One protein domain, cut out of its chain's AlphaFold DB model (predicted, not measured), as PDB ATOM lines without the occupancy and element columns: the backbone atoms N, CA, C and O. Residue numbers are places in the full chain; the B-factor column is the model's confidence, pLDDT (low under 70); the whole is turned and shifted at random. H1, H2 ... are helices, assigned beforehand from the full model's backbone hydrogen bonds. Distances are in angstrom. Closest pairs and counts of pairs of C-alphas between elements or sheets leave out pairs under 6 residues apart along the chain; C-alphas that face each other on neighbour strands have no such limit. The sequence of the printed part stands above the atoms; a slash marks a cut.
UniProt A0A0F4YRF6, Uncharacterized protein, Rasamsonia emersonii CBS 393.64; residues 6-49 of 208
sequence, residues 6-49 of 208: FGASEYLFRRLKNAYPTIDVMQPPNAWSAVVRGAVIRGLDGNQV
ATOM      1  N   PHE A   6     501.163 338.861 391.655       84.75
ATOM      2  CA  PHE A   6     500.598 339.194 392.969       84.75
ATOM      3  C   PHE A   6     499.580 338.153 393.466       84.75
ATOM      4  O   PHE A   6     499.476 337.901 394.664       84.75
ATOM      5  N   GLY A   7     498.886 337.477 392.544       85.88
ATOM      6  CA  GLY A   7     497.972 336.381 392.853       85.88
ATOM      7  C   GLY A   7     498.656 335.130 393.410       85.88
ATOM      8  O   GLY A   7     497.956 334.285 393.953       85.88
ATOM      9  N   ALA A   8     499.987 335.016 393.330       86.31
ATOM     10  CA  ALA A   8     500.769 333.945 393.957       86.31
ATOM     11  C   ALA A   8     501.135 334.230 395.431       86.31
ATOM     12  O   ALA A   8     501.782 333.412 396.076       86.31
ATOM     13  N   SER A   9     500.753 335.392 395.977       90.75
ATOM     14  CA  SER A   9     501.044 335.747 397.367       90.75
ATOM     15  C   SER A   9     500.202 334.927 398.347       90.75
ATOM     16  O   SER A   9     498.976 335.049 398.395       90.75
ATOM     17  N   GLU A  10     500.874 334.148 399.191       90.38
ATOM     18  CA  GLU A  10     500.247 333.387 400.278       90.38
ATOM     19  C   GLU A  10     499.581 334.308 401.315       90.38
ATOM     20  O   GLU A  10     498.507 334.021 401.844       90.38
ATOM     21  N   TYR A  11     500.187 335.470 401.574       92.62
ATOM     22  CA  TYR A  11     499.616 336.470 402.472       92.62
ATOM     23  C   TYR A  11     498.273 336.996 401.946       92.62
ATOM     24  O   TYR A  11     497.292 337.047 402.692       92.62
ATOM     25  N   LEU A  12     498.205 337.337 400.652       91.81
ATOM     26  CA  LEU A  12     496.967 337.775 400.003       91.81
ATOM     27  C   LEU A  12     495.889 336.688 400.068       91.81
ATOM     28  O   LEU A  12     494.745 336.983 400.414       91.81
ATOM     29  N   PHE A  13     496.264 335.441 399.777       91.81
ATOM     30  CA  PHE A  13     495.364 334.294 399.835       91.81
ATOM     31  C   PHE A  13     494.727 334.136 401.221       91.81
ATOM     32  O   PHE A  13     493.500 334.123 401.339       91.81
ATOM     33  N   ARG A  14     495.543 334.113 402.283       93.38
ATOM     34  CA  ARG A  14     495.058 333.989 403.669       93.38
ATOM     35  C   ARG A  14     494.156 335.150 404.073       93.38
ATOM     36  O   ARG A  14     493.113 334.931 404.682       93.38
ATOM     37  N   ARG A  15     494.525 336.385 403.713       95.44
ATOM     38  CA  ARG A  15     493.716 337.581 404.005       95.44
ATOM     39  C   ARG A  15     492.340 337.507 403.346       95.44
ATOM     40  O   ARG A  15     491.352 337.802 404.008       95.44
ATOM     41  N   LEU A  16     492.270 337.093 402.080       93.06
ATOM     42  CA  LEU A  16     491.003 336.969 401.355       93.06
ATOM     43  C   LEU A  16     490.144 335.821 401.884       93.06
ATOM     44  O   LEU A  16     488.951 336.017 402.093       93.06
ATOM     45  N   LYS A  17     490.743 334.659 402.161       93.06
ATOM     46  CA  LYS A  17     490.027 333.511 402.728       93.06
ATOM     47  C   LYS A  17     489.424 333.831 404.100       93.06
ATOM     48  O   LYS A  17     488.286 333.470 404.368       93.06
ATOM     49  N   ASN A  18     490.161 334.559 404.939       94.31
ATOM     50  CA  ASN A  18     489.670 334.987 406.251       94.31
ATOM     51  C   ASN A  18     488.591 336.074 406.151       94.31
ATOM     52  O   ASN A  18     487.655 336.074 406.943       94.31
ATOM     53  N   ALA A  19     488.718 337.006 405.201       95.75
ATOM     54  CA  ALA A  19     487.740 338.076 405.010       95.75
ATOM     55  C   ALA A  19     486.416 337.575 404.407       95.75
ATOM     56  O   ALA A  19     485.370 338.164 404.670       95.75
ATOM     57  N   TYR A  20     486.455 336.498 403.617       93.88
ATOM     58  CA  TYR A  20     485.301 335.960 402.896       93.88
ATOM     59  C   TYR A  20     485.174 334.439 403.098       93.88
ATOM     60  O   TYR A  20     485.430 333.673 402.170       93.88
ATOM     61  N   PRO A  21     484.758 333.975 404.292       91.06
ATOM     62  CA  PRO A  21     484.756 332.550 404.641       91.06
ATOM     63  C   PRO A  21     483.764 331.706 403.827       91.06
ATOM     64  O   PRO A  21     483.913 330.491 403.747       91.06
ATOM     65  N   THR A  22     482.752 332.333 403.224       93.31
ATOM     66  CA  THR A  22     481.741 331.673 402.383       93.31
ATOM     67  C   THR A  22     482.138 331.584 400.909       93.31
ATOM     68  O   THR A  22     481.454 330.915 400.139       93.31
ATOM     69  N   ILE A  23     483.219 332.256 400.497       91.69
ATOM     70  CA  ILE A  23     483.685 332.278 399.108       91.69
ATOM     71  C   ILE A  23     484.880 331.339 398.976       91.69
ATOM     72  O   ILE A  23     485.886 331.499 399.668       91.69
ATOM     73  N   ASP A  24     484.808 330.401 398.032       91.56
ATOM     74  CA  ASP A  24     485.945 329.538 397.724       91.56
ATOM     75  C   ASP A  24     487.030 330.320 396.961       91.56
ATOM     76  O   ASP A  24     486.940 330.615 395.761       91.56
ATOM     77  N   VAL A  25     488.066 330.729 397.689       90.50
ATOM     78  CA  VAL A  25     489.224 331.411 397.113       90.50
ATOM     79  C   VAL A  25     490.149 330.354 396.518       90.50
ATOM     80  O   VAL A  25     490.820 329.629 397.238       90.50
ATOM     81  N   MET A  26     490.229 330.301 395.188       89.69
ATOM     82  CA  MET A  26     491.143 329.403 394.471       89.69
ATOM     83  C   MET A  26     492.456 330.106 394.093       89.69
ATOM     84  O   MET A  26     492.420 331.180 393.482       89.69
ATOM     85  N   GLN A  27     493.602 329.479 394.378       89.25
ATOM     86  CA  GLN A  27     494.938 329.903 393.937       89.25
ATOM     87  C   GLN A  27     495.643 328.720 393.245       89.25
ATOM     88  O   GLN A  27     496.040 327.769 393.916       89.25
ATOM     89  N   PRO A  28     495.778 328.721 391.908       86.12
ATOM     90  CA  PRO A  28     496.422 327.630 391.195       86.12
ATOM     91  C   PRO A  28     497.945 327.639 391.424       86.12
ATOM     92  O   PRO A  28     498.545 328.714 391.501       86.12
ATOM     93  N   PRO A  29     498.609 326.468 391.416       82.62
ATOM     94  CA  PRO A  29     500.053 326.359 391.666       82.62
ATOM     95  C   PRO A  29     500.901 327.141 390.649       82.62
ATOM     96  O   PRO A  29     501.986 327.621 390.957       82.62
ATOM     97  N   ASN A  30     500.375 327.339 389.438       83.75
ATOM     98  CA  ASN A  30     501.010 328.099 388.364       83.75
ATOM     99  C   ASN A  30     500.397 329.500 388.186       83.75
ATOM    100  O   ASN A  30     500.326 329.997 387.060       83.75
ATOM    101  N   ALA A  31     499.941 330.150 389.265       82.12
ATOM    102  CA  ALA A  31     499.263 331.451 389.214       82.12
ATOM    103  C   ALA A  31     500.018 332.511 388.389       82.12
ATOM    104  O   ALA A  31     499.391 333.270 387.647       82.12
ATOM    105  N   TRP A  32     501.355 332.523 388.449       81.12
ATOM    106  CA  TRP A  32     502.200 333.461 387.701       81.12
ATOM    107  C   TRP A  32     502.144 333.267 386.174       81.12
ATOM    108  O   TRP A  32     502.208 334.254 385.445       81.12
ATOM    109  N   SER A  33     501.956 332.031 385.690       86.75
ATOM    110  CA  SER A  33     501.873 331.699 384.256       86.75
ATOM    111  C   SER A  33     500.446 331.430 383.761       86.75
ATOM    112  O   SER A  33     500.241 331.256 382.561       86.75
ATOM    113  N   ALA A  34     499.444 331.442 384.648       86.25
ATOM    114  CA  ALA A  34     498.053 331.108 384.328       86.25
ATOM    115  C   ALA A  34     497.470 331.934 383.162       86.25
ATOM    116  O   ALA A  34     496.790 331.379 382.303       86.25
ATOM    117  N   VAL A  35     497.789 333.233 383.079       85.19
ATOM    118  CA  VAL A  35     497.325 334.107 381.981       85.19
ATOM    119  C   VAL A  35     497.930 333.699 380.637       85.19
ATOM    120  O   VAL A  35     497.208 333.602 379.650       85.19
ATOM    121  N   VAL A  36     499.239 333.427 380.596       87.19
ATOM    122  CA  VAL A  36     499.928 333.016 379.361       87.19
ATOM    123  C   VAL A  36     499.442 331.640 378.917       87.19
ATOM    124  O   VAL A  36     499.154 331.450 377.744       87.19
ATOM    125  N   ARG A  37     499.264 330.701 379.853       87.88
ATOM    126  CA  ARG A  37     498.687 329.380 379.559       87.88
ATOM    127  C   ARG A  37     497.283 329.497 378.960       87.88
ATOM    128  O   ARG A  37     497.013 328.858 377.951       87.88
ATOM    129  N   GLY A  38     496.429 330.354 379.523       86.75
ATOM    130  CA  GLY A  38     495.106 330.638 378.954       86.75
ATOM    131  C   GLY A  38     495.176 331.244 377.549       86.75
ATOM    132  O   GLY A  38     494.390 330.872 376.682       86.75
ATOM    133  N   ALA A  39     496.145 332.127 377.291       86.31
ATOM    134  CA  ALA A  39     496.374 332.679 375.956       86.31
ATOM    135  C   ALA A  39     496.853 331.616 374.950       86.31
ATOM    136  O   ALA A  39     496.396 331.634 373.811       86.31
ATOM    137  N   VAL A  40     497.717 330.678 375.362       90.62
ATOM    138  CA  VAL A  40     498.153 329.549 374.516       90.62
ATOM    139  C   VAL A  40     496.976 328.633 374.186       90.62
ATOM    140  O   VAL A  40     496.783 328.322 373.018       90.62
ATOM    141  N   ILE A  41     496.156 328.264 375.176       88.19
ATOM    142  CA  ILE A  41     494.948 327.450 374.952       88.19
ATOM    143  C   ILE A  41     494.011 328.151 373.962       88.19
ATOM    144  O   ILE A  41     493.601 327.545 372.983       88.19
ATOM    145  N   ARG A  42     493.753 329.457 374.133       85.12
ATOM    146  CA  ARG A  42     492.977 330.244 373.154       85.12
ATOM    147  C   ARG A  42     493.612 330.246 371.759       85.12
ATOM    148  O   ARG A  42     492.901 330.269 370.763       85.12
ATOM    149  N   GLY A  43     494.938 330.307 371.677       86.50
ATOM    150  CA  GLY A  43     495.655 330.297 370.403       86.50
ATOM    151  C   GLY A  43     495.559 328.954 369.674       86.50
ATOM    152  O   GLY A  43     495.480 328.948 368.452       86.50
ATOM    153  N   LEU A  44     495.549 327.844 370.419       90.81
ATOM    154  CA  LEU A  44     495.467 326.483 369.881       90.81
ATOM    155  C   LEU A  44     494.026 326.066 369.568       90.81
ATOM    156  O   LEU A  44     493.746 325.623 368.459       90.81
ATOM    157  N   ASP A  45     493.113 326.263 370.519       88.81
ATOM    158  CA  ASP A  45     491.725 325.783 370.450       88.81
ATOM    159  C   ASP A  45     490.758 326.854 369.912       88.81
ATOM    160  O   ASP A  45     489.542 326.660 369.857       88.81
ATOM    161  N   GLY A  46     491.280 328.025 369.540       82.50
ATOM    162  CA  GLY A  46     490.494 329.160 369.075       82.50
ATOM    163  C   GLY A  46     489.690 329.857 370.180       82.50
ATOM    164  O   GLY A  46     489.964 329.777 371.383       82.50
ATOM    165  N   ASN A  47     488.679 330.624 369.763       78.31
ATOM    166  CA  ASN A  47     487.821 331.341 370.699       78.31
ATOM    167  C   ASN A  47     486.811 330.395 371.370       78.31
ATOM    168  O   ASN A  47     485.745 330.145 370.827       78.31
ATOM    169  N   GLN A  48     487.122 329.957 372.588       81.38
ATOM    170  CA  GLN A  48     486.213 329.185 373.450       81.38
ATOM    171  C   GLN A  48     485.309 330.074 374.334       81.38
ATOM    172  O   GLN A  48     484.663 329.592 375.261       81.38
ATOM    173  N   VAL A  49     485.304 331.397 374.116       81.06
ATOM    174  CA  VAL A  49     484.465 332.326 374.888       81.06
ATOM    175  C   VAL A  49     483.111 332.448 374.204       81.06
ATOM    176  O   VAL A  49     483.020 333.067 373.148       81.06
TER     177      VAL A  49
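This is residues 6 to 49 of the 208 residues of an uncharacterized protein of Rasamsonia emersonii CBS 393.64 (UniProt A0A0F4YRF6). Two short helices, H1 and H2, sit toward opposite ends of an elongated piece, joined by a long open link that turns at residues 20 to 24 and passes back by H1 before it reaches H2. The far arm, residues 33 to 49 with H2 in it, sticks out from the rest, and the two helices do not pack on each other. The printed part has 44 residues, with H1 and then H2 along the chain and no named strand, and its class is all helix. It is only just loose, close to extended, with a radius of gyration of the C-alphas of 13.7 A, and the C-alphas span 38 by 20 by 12 A.

Begin at C-alpha 6 at (500.598, 339.194, 392.969). Find C-alpha 10 at (500.247, 333.387, 400.278), where H1 begins; it takes in residues 10 to 19 and measures 14.2 A from first to last C-alpha. Go on through residues 20 to 33 to H2, residues 34 to 45, which measures 16.2 A and ends at C-alpha 45 at (491.725, 325.783, 370.450).

Compare H1 with H2 and you will find them apart, with no C-alpha of the one within 8 A of the other. Residues 33 to 49, of which 34 to 45 belong to H2, stand free, and so do residues 18 to 23. In both H1 and H2, every O i to N i+4 pair is within hydrogen-bond range.

Look to the C-alphas of Asn 18 and Leu 44 for the two farthest apart, at 37.8 A. The link from H1 to H2 is long, with 14 residues. The printed part has no cut, and no printed residue is under 70 in pLDDT; the mean of the printed part is 88.3.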